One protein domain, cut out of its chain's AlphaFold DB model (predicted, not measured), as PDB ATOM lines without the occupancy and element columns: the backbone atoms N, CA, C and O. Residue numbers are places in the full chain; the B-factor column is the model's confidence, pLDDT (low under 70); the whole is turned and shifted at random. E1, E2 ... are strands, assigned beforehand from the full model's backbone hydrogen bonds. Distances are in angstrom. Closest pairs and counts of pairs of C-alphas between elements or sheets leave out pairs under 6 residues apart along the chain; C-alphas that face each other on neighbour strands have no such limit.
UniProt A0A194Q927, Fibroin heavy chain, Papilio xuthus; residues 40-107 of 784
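Overview. This is residues 40 to 107 of the 784 residues of the protein "Fibroin heavy chain" of Papilio xuthus (UniProt A0A194Q927). What is the shape? Two long antiparallel hairpins, E1 with E2 and E3 with E4, stand apart, joined at one end through residues 70 to 79; residues 52 to 57, at the first hairpin's tip, stick out. What is printed? The 68 residues hold four named strands, E1 to E4 in chain order, and no named helix: all strand. How large? It is extended, radius of gyration of the C-alphas 17.3 A, spans 52 by 25 by 23 A.

Along the chain. Where is the longer hairpin? E1, residues 40 to 53, runs 36.4 A from C-alpha 40 at (41.514, -34.486, 37.760) and bends by 56 degrees at residue 50; E2, residues 56 to 69, runs 41.5 A. And the other? E3 is residues 80 to 90, 31.5 A; E4 is residues 96 to 106, 30.4 A, ending at (49.570, -11.686, 28.032).

Arrangement. How do strands pair? Within hydrogen-bond range are N 47 and O 62 of E1 and E2, 2.9 A, and N 85 and O 101 of E3 and E4, 2.9 A. Do the hairpins touch? E1 and E2 are apart from E3 and E4.

Size, cuts and confidence. What is farthest apart? The C-alphas of Gly 55 and Ser 78, 52.5 A. Any weak places? The printed part has no cut and no long link; pLDDT is under 70 at residues 72 to 79 and 107.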
ATOM      1  N   GLN A  40      42.816 -33.840  37.589       79.88
ATOM      2  CA  GLN A  40      41.514 -34.486  37.760       79.88
ATOM      3  C   GLN A  40      40.677 -34.358  36.491       79.88
ATOM      4  O   GLN A  40      40.423 -33.249  36.025       79.88
ATOM      5  N   GLU A  41      40.142 -35.478  36.009       79.19
ATOM      6  CA  GLU A  41      39.013 -35.456  35.084       79.19
ATOM      7  C   GLU A  41      37.727 -35.002  35.798       79.19
ATOM      8  O   GLU A  41      37.378 -35.474  36.882       79.19
ATOM      9  N   THR A  42      37.037 -34.041  35.189       79.06
ATOM     10  CA  THR A  42      35.844 -33.369  35.735       79.06
ATOM     11  C   THR A  42      34.591 -33.591  34.894       79.06
ATOM     12  O   THR A  42      33.487 -33.327  35.363       79.06
ATOM     13  N   THR A  43      34.732 -34.045  33.645       82.06
ATOM     14  CA  THR A  43      33.616 -34.321  32.730       82.06
ATOM     15  C   THR A  43      34.098 -35.228  31.599       82.06
ATOM     16  O   THR A  43      35.091 -34.887  30.959       82.06
ATOM     17  N   GLU A  44      33.361 -36.298  31.301       84.00
ATOM     18  CA  GLU A  44      33.456 -37.049  30.041       84.00
ATOM     19  C   GLU A  44      32.106 -36.969  29.314       84.00
ATOM     20  O   GLU A  44      31.051 -37.066  29.940       84.00
ATOM     21  N   THR A  45      32.125 -36.815  27.991       81.25
ATOM     22  CA  THR A  45      30.952 -37.026  27.127       81.25
ATOM     23  C   THR A  45      31.357 -37.816  25.885       81.25
ATOM     24  O   THR A  45      32.436 -37.586  25.334       81.25
ATOM     25  N   LYS A  46      30.497 -38.741  25.445       86.44
ATOM     26  CA  LYS A  46      30.676 -39.559  24.234       86.44
ATOM     27  C   LYS A  46      29.450 -39.401  23.337       86.44
ATOM     28  O   LYS A  46      28.328 -39.387  23.839       86.44
ATOM     29  N   SER A  47      29.661 -39.250  22.035       83.88
ATOM     30  CA  SER A  47      28.594 -39.078  21.042       83.88
ATOM     31  C   SER A  47      29.045 -39.554  19.665       83.88
ATOM     32  O   SER A  47      30.127 -39.164  19.222       83.88
ATOM     33  N   ASP A  48      28.204 -40.313  18.967       87.62
ATOM     34  CA  ASP A  48      28.547 -40.933  17.685       87.62
ATOM     35  C   ASP A  48      27.833 -40.245  16.506       87.62
ATOM     36  O   ASP A  48      26.608 -40.120  16.471       87.62
ATOM     37  N   GLU A  49      28.605 -39.791  15.513       87.00
ATOM     38  CA  GLU A  49      28.115 -39.168  14.279       87.00
ATOM     39  C   GLU A  49      28.238 -40.136  13.089       87.00
ATOM     40  O   GLU A  49      29.340 -40.550  12.727       87.00
ATOM     41  N   VAL A  50      27.137 -40.442  12.392       87.38
ATOM     42  CA  VAL A  50      27.177 -41.241  11.149       87.38
ATOM     43  C   VAL A  50      27.187 -40.324   9.922       87.38
ATOM     44  O   VAL A  50      26.176 -39.723   9.552       87.38
ATOM     45  N   ILE A  51      28.336 -40.231   9.250       85.81
ATOM     46  CA  ILE A  51      28.631 -39.230   8.216       85.81
ATOM     47  C   ILE A  51      28.825 -39.895   6.849       85.81
ATOM     48  O   ILE A  51      29.604 -40.833   6.685       85.81
ATOM     49  N   LYS A  52      28.169 -39.384   5.801       83.88
ATOM     50  CA  LYS A  52      28.279 -39.956   4.448       83.88
ATOM     51  C   LYS A  52      29.448 -39.372   3.639       83.88
ATOM     52  O   LYS A  52      29.266 -38.431   2.866       83.88
ATOM     53  N   LYS A  53      30.645 -39.956   3.764       80.44
ATOM     54  CA  LYS A  53      31.866 -39.544   3.040       80.44
ATOM     55  C   LYS A  53      32.017 -40.322   1.722       80.44
ATOM     56  O   LYS A  53      32.038 -41.548   1.707       80.44
ATOM     57  N   ASN A  54      32.109 -39.615   0.590       83.88
ATOM     58  CA  ASN A  54      32.297 -40.175  -0.767       83.88
ATOM     59  C   ASN A  54      31.279 -41.249  -1.227       83.88
ATOM     60  O   ASN A  54      31.505 -41.932  -2.224       83.88
ATOM     61  N   GLY A  55      30.132 -41.368  -0.550       81.19
ATOM     62  CA  GLY A  55      29.080 -42.350  -0.844       81.19
ATOM     63  C   GLY A  55      28.994 -43.492   0.172       81.19
ATOM     64  O   GLY A  55      27.907 -44.042   0.346       81.19
ATOM     65  N   THR A  56      30.087 -43.769   0.883       76.25
ATOM     66  CA  THR A  56      30.163 -44.703   2.016       76.25
ATOM     67  C   THR A  56      29.634 -44.028   3.288       76.25
ATOM     68  O   THR A  56      29.687 -42.801   3.406       76.25
ATOM     69  N   LEU A  57      29.101 -44.805   4.232       85.44
ATOM     70  CA  LEU A  57      28.846 -44.327   5.595       85.44
ATOM     71  C   LEU A  57      30.126 -44.500   6.417       85.44
ATOM     72  O   LEU A  57      30.746 -45.558   6.363       85.44
ATOM     73  N   VAL A  58      30.519 -43.456   7.135       83.81
ATOM     74  CA  VAL A  58      31.660 -43.439   8.049       83.81
ATOM     75  C   VAL A  58      31.127 -43.016   9.405       83.81
ATOM     76  O   VAL A  58      30.550 -41.938   9.534       83.81
ATOM     77  N   GLU A  59      31.292 -43.880  10.391       84.00
ATOM     78  CA  GLU A  59      30.999 -43.577  11.785       84.00
ATOM     79  C   GLU A  59      32.160 -42.774  12.381       84.00
ATOM     80  O   GLU A  59      33.329 -43.036  12.088       84.00
ATOM     81  N   ARG A  60      31.836 -41.749  13.167       84.50
ATOM     82  CA  ARG A  60      32.785 -40.917  13.900       84.50
ATOM     83  C   ARG A  60      32.326 -40.855  15.348       84.50
ATOM     84  O   ARG A  60      31.416 -40.099  15.677       84.50
ATOM     85  N   GLN A  61      33.013 -41.590  16.205       84.25
ATOM     86  CA  GLN A  61      32.909 -41.410  17.643       84.25
ATOM     87  C   GLN A  61      33.602 -40.098  18.044       84.25
ATOM     88  O   GLN A  61      34.717 -39.813  17.606       84.25
ATOM     89  N   ILE A  62      32.929 -39.279  18.849       83.25
ATOM     90  CA  ILE A  62      33.467 -38.046  19.429       83.25
ATOM     91  C   ILE A  62      33.458 -38.207  20.945       83.25
ATOM     92  O   ILE A  62      32.399 -38.352  21.554       83.25
ATOM     93  N   ILE A  63      34.643 -38.144  21.548       82.00
ATOM     94  CA  ILE A  63      34.842 -38.173  22.998       82.00
ATOM     95  C   ILE A  63      35.379 -36.803  23.413       82.00
ATOM     96  O   ILE A  63      36.360 -36.323  22.844       82.00
ATOM     97  N   LYS A  64      34.741 -36.158  24.392       81.62
ATOM     98  CA  LYS A  64      35.200 -34.889  24.976       81.62
ATOM     99  C   LYS A  64      35.411 -35.090  26.473       81.62
ATOM    100  O   LYS A  64      34.436 -35.226  27.214       81.62
ATOM    101  N   LYS A  65      36.675 -35.091  26.898       82.19
ATOM    102  CA  LYS A  65      37.093 -35.094  28.306       82.19
ATOM    103  C   LYS A  65      37.502 -33.684  28.750       82.19
ATOM    104  O   LYS A  65      38.056 -32.925  27.954       82.19
ATOM    105  N   LYS A  66      37.270 -33.332  30.018       80.94
ATOM    106  CA  LYS A  66      37.719 -32.072  30.641       80.94
ATOM    107  C   LYS A  66      38.555 -32.355  31.885       80.94
ATOM    108  O   LYS A  66      38.022 -32.827  32.889       80.94
ATOM    109  N   PHE A  67      39.828 -31.974  31.853       80.69
ATOM    110  CA  PHE A  67      40.760 -32.108  32.975       80.69
ATOM    111  C   PHE A  67      41.040 -30.757  33.651       80.69
ATOM    112  O   PHE A  67      40.958 -29.709  33.010       80.69
ATOM    113  N   VAL A  68      41.367 -30.781  34.945       79.50
ATOM    114  CA  VAL A  68      41.731 -29.609  35.759       79.50
ATOM    115  C   VAL A  68      42.949 -29.941  36.624       79.50
ATOM    116  O   VAL A  68      42.973 -30.984  37.276       79.50
ATOM    117  N   ASP A  69      43.939 -29.047  36.640       79.00
ATOM    118  CA  ASP A  69      45.138 -29.144  37.483       79.00
ATOM    119  C   ASP A  69      44.823 -28.767  38.948       79.00
ATOM    120  O   ASP A  69      44.223 -27.725  39.232       79.00
ATOM    121  N   LYS A  70      45.228 -29.634  39.877       73.19
ATOM    122  CA  LYS A  70      45.095 -29.547  41.338       73.19
ATOM    123  C   LYS A  70      46.384 -29.166  42.056       73.19
ATOM    124  O   LYS A  70      46.307 -28.789  43.224       73.19
ATOM    125  N   SER A  71      47.544 -29.261  41.405       71.69
ATOM    126  CA  SER A  71      48.856 -28.991  42.016       71.69
ATOM    127  C   SER A  71      48.969 -27.566  42.574       71.69
ATOM    128  O   SER A  71      49.800 -27.277  43.433       71.69
ATOM    129  N   GLY A  72      48.138 -26.645  42.065       60.53
ATOM    130  CA  GLY A  72      48.195 -25.220  42.382       60.53
ATOM    131  C   GLY A  72      49.434 -24.528  41.806       60.53
ATOM    132  O   GLY A  72      49.680 -23.355  42.110       60.53
ATOM    133  N   HIS A  73      50.225 -25.222  40.981       62.91
ATOM    134  CA  HIS A  73      51.405 -24.659  40.350       62.91
ATOM    135  C   HIS A  73      51.016 -23.621  39.293       62.91
ATOM    136  O   HIS A  73      50.262 -23.868  38.356       62.91
ATOM    137  N   LYS A  74      51.558 -22.410  39.450       58.94
ATOM    138  CA  LYS A  74      51.408 -21.332  38.470       58.94
ATOM    139  C   LYS A  74      52.422 -21.546  37.348       58.94
ATOM    140  O   LYS A  74      53.530 -21.025  37.415       58.94
ATOM    141  N   HIS A  75      52.030 -22.322  36.338       60.03
ATOM    142  CA  HIS A  75      52.869 -22.639  35.170       60.03
ATOM    143  C   HIS A  75      53.196 -21.419  34.289       60.03
ATOM    144  O   HIS A  75      54.193 -21.428  33.570       60.03
ATOM    145  N   ASN A  76      52.393 -20.354  34.374       61.22
ATOM    146  CA  ASN A  76      52.532 -19.134  33.572       61.22
ATOM    147  C   ASN A  76      53.171 -17.992  34.377       61.22
ATOM    148  O   ASN A  76      53.091 -17.962  35.611       61.22
ATOM    149  N   ARG A  77      53.734 -16.982  33.697       60.38
ATOM    150  CA  ARG A  77      54.145 -15.747  34.384       60.38
ATOM    151  C   ARG A  77      52.909 -14.964  34.837       60.38
ATOM    152  O   ARG A  77      51.804 -15.119  34.317       60.38
ATOM    153  N   SER A  78      53.099 -14.121  35.850       61.59
ATOM    154  CA  SER A  78      52.013 -13.392  36.515       61.59
ATOM    155  C   SER A  78      51.233 -12.491  35.547       61.59
ATOM    156  O   SER A  78      51.698 -11.402  35.221       61.59
ATOM    157  N   GLY A  79      50.028 -12.918  35.157       65.31
ATOM    158  CA  GLY A  79      49.118 -12.163  34.284       65.31
ATOM    159  C   GLY A  79      48.950 -12.721  32.865       65.31
ATOM    160  O   GLY A  79      48.258 -12.096  32.063       65.31
ATOM    161  N   GLU A  80      49.547 -13.871  32.542       77.38
ATOM    162  CA  GLU A  80      49.439 -14.517  31.226       77.38
ATOM    163  C   GLU A  80      48.416 -15.673  31.257       77.38
ATOM    164  O   GLU A  80      48.588 -16.635  32.014       77.38
ATOM    165  N   ARG A  81      47.369 -15.621  30.421       80.44
ATOM    166  CA  ARG A  81      46.522 -16.788  30.106       80.44
ATOM    167  C   ARG A  81      47.094 -17.457  28.858       80.44
ATOM    168  O   ARG A  81      47.329 -16.794  27.857       80.44
ATOM    169  N   ILE A  82      47.342 -18.764  28.914       77.44
ATOM    170  CA  ILE A  82      47.860 -19.528  27.773       77.44
ATOM    171  C   ILE A  82      46.828 -20.587  27.410       77.44
ATOM    172  O   ILE A  82      46.553 -21.482  28.206       77.44
ATOM    173  N   THR A  83      46.285 -20.486  26.201       83.81
ATOM    174  CA  THR A  83      45.379 -21.474  25.614       83.81
ATOM    175  C   THR A  83      46.133 -22.193  24.500       83.81
ATOM    176  O   THR A  83      46.261 -21.670  23.392       83.81
ATOM    177  N   LYS A  84      46.666 -23.382  24.805       78.75
ATOM    178  CA  LYS A  84      47.288 -24.269  23.813       78.75
ATOM    179  C   LYS A  84      46.209 -25.138  23.170       78.75
ATOM    180  O   LYS A  84      45.623 -25.981  23.845       78.75
ATOM    181  N   THR A  85      45.966 -24.960  21.876       84.75
ATOM    182  CA  THR A  85      45.073 -25.834  21.104       84.75
ATOM    183  C   THR A  85      45.909 -26.817  20.297       84.75
ATOM    184  O   THR A  85      46.649 -26.412  19.403       84.75
ATOM    185  N   PHE A  86      45.766 -28.109  20.590       79.56
ATOM    186  CA  PHE A  86      46.386 -29.189  19.825       79.56
ATOM    187  C   PHE A  86      45.344 -29.859  18.932       79.56
ATOM    188  O   PHE A  86      44.350 -30.391  19.422       79.56
ATOM    189  N   VAL A  87      45.594 -29.880  17.625       84.31
ATOM    190  CA  VAL A  87      44.901 -30.766  16.684       84.31
ATOM    191  C   VAL A  87      45.902 -31.826  16.250       84.31
ATOM    192  O   VAL A  87      46.979 -31.497  15.757       84.31
ATOM    193  N   MET A  88      45.567 -33.097  16.451       80.19
ATOM    194  CA  MET A  88      46.417 -34.221  16.064       80.19
ATOM    195  C   MET A  88      45.677 -35.087  15.057       80.19
ATOM    196  O   MET A  88      44.610 -35.620  15.351       80.19
ATOM    197  N   GLU A  89      46.252 -35.214  13.868       84.25
ATOM    198  CA  GLU A  89      45.776 -36.105  12.818       84.25
ATOM    199  C   GLU A  89      46.689 -37.333  12.766       84.25
ATOM    200  O   GLU A  89      47.914 -37.205  12.701       84.25
ATOM    201  N   TYR A  90      46.091 -38.519  12.781       81.50
ATOM    202  CA  TYR A  90      46.765 -39.791  12.534       81.50
ATOM    203  C   TYR A  90      46.242 -40.352  11.213       81.50
ATOM    204  O   TYR A  90      45.034 -40.305  10.965       81.50
ATOM    205  N   ASP A  91      47.135 -40.855  10.364       81.25
ATOM    206  CA  ASP A  91      46.762 -41.634   9.182       81.25
ATOM    207  C   ASP A  91      46.804 -43.148   9.462       81.25
ATOM    208  O   ASP A  91      47.255 -43.595  10.519       81.25
ATOM    209  N   ASP A  92      46.302 -43.939   8.509       82.19
ATOM    210  CA  ASP A  92      46.198 -45.401   8.618       82.19
ATOM    211  C   ASP A  92      47.579 -46.099   8.722       82.19
ATOM    212  O   ASP A  92      47.656 -47.253   9.143       82.19
ATOM    213  N   ASP A  93      48.669 -45.398   8.375       85.00
ATOM    214  CA  ASP A  93      50.062 -45.844   8.529       85.00
ATOM    215  C   ASP A  93      50.636 -45.515   9.933       85.00
ATOM    216  O   ASP A  93      51.803 -45.797  10.221       85.00
ATOM    217  N   GLY A  94      49.835 -44.913  10.823       79.25
ATOM    218  CA  GLY A  94      50.212 -44.547  12.193       79.25
ATOM    219  C   GLY A  94      51.039 -43.262  12.305       79.25
ATOM    220  O   GLY A  94      51.604 -42.972  13.363       79.25
ATOM    221  N   LYS A  95      51.144 -42.467  11.235       81.81
ATOM    222  CA  LYS A  95      51.968 -41.256  11.215       81.81
ATOM    223  C   LYS A  95      51.206 -40.073  11.821       81.81
ATOM    224  O   LYS A  95      50.245 -39.552  11.258       81.81
ATOM    225  N   LYS A  96      51.706 -39.603  12.965       84.31
ATOM    226  CA  LYS A  96      51.202 -38.441  13.710       84.31
ATOM    227  C   LYS A  96      51.558 -37.125  13.002       84.31
ATOM    228  O   LYS A  96      52.731 -36.837  12.766       84.31
ATOM    229  N   THR A  97      50.552 -36.304  12.713       80.69
ATOM    230  CA  THR A  97      50.685 -34.904  12.281       80.69
ATOM    231  C   THR A  97      50.086 -34.014  13.367       80.69
ATOM    232  O   THR A  97      48.912 -34.151  13.695       80.69
ATOM    233  N   VAL A  98      50.890 -33.120  13.948       82.25
ATOM    234  CA  VAL A  98      50.465 -32.238  15.049       82.25
ATOM    235  C   VAL A  98      50.404 -30.796  14.561       82.25
ATOM    236  O   VAL A  98      51.385 -30.278  14.028       82.25
ATOM    237  N   TYR A  99      49.273 -30.143  14.801       81.69
ATOM    238  CA  TYR A  99      49.104 -28.700  14.685       81.69
ATOM    239  C   TYR A  99      48.932 -28.138  16.099       81.69
ATOM    240  O   TYR A  99      47.907 -28.355  16.747       81.69
ATOM    241  N   GLU A 100      49.948 -27.433  16.585       81.94
ATOM    242  CA  GLU A 100      49.915 -26.695  17.849       81.94
ATOM    243  C   GLU A 100      49.575 -25.227  17.553       81.94
ATOM    244  O   GLU A 100      50.159 -24.610  16.662       81.94
ATOM    245  N   THR A 101      48.594 -24.672  18.263       81.06
ATOM    246  CA  THR A 101      48.217 -23.255  18.190       81.06
ATOM    247  C   THR A 101      48.247 -22.662  19.591       81.06
ATOM    248  O   THR A 101      47.331 -22.872  20.387       81.06
ATOM    249  N   ASP A 102      49.306 -21.907  19.870       80.88
ATOM    250  CA  ASP A 102      49.519 -21.224  21.144       80.88
ATOM    251  C   ASP A 102      48.888 -19.835  21.129       80.88
ATOM    252  O   ASP A 102      49.445 -18.883  20.580       80.88
ATOM    253  N   VAL A 103      47.734 -19.702  21.781       81.88
ATOM    254  CA  VAL A 103      47.128 -18.399  22.061       81.88
ATOM    255  C   VAL A 103      47.620 -17.935  23.433       81.88
ATOM    256  O   VAL A 103      47.065 -18.295  24.473       81.88
ATOM    257  N   VAL A 104      48.712 -17.169  23.431       80.88
ATOM    258  CA  VAL A 104      49.280 -16.536  24.632       80.88
ATOM    259  C   VAL A 104      48.651 -15.154  24.817       80.88
ATOM    260  O   VAL A 104      49.061 -14.173  24.202       80.88
ATOM    261  N   GLU A 105      47.661 -15.072  25.695       77.12
ATOM    262  CA  GLU A 105      47.042 -13.824  26.136       77.12
ATOM    263  C   GLU A 105      47.826 -13.250  27.325       77.12
ATOM    264  O   GLU A 105      47.494 -13.447  28.498       77.12
ATOM    265  N   THR A 106      48.906 -12.527  27.031       78.62
ATOM    266  CA  THR A 106      49.570 -11.686  28.032       78.62
ATOM    267  C   THR A 106      48.698 -10.468  28.340       78.62
ATOM    268  O   THR A 106      48.350  -9.738  27.413       78.62
ATOM    269  N   ASN A 107      48.413 -10.169  29.612       66.00
ATOM    270  CA  ASN A 107      47.841  -8.865  29.965       66.00
ATOM    271  C   ASN A 107      48.872  -7.753  29.725       66.00
ATOM    272  O   ASN A 107      49.774  -7.547  30.537       66.00
TER     273      ASN A 107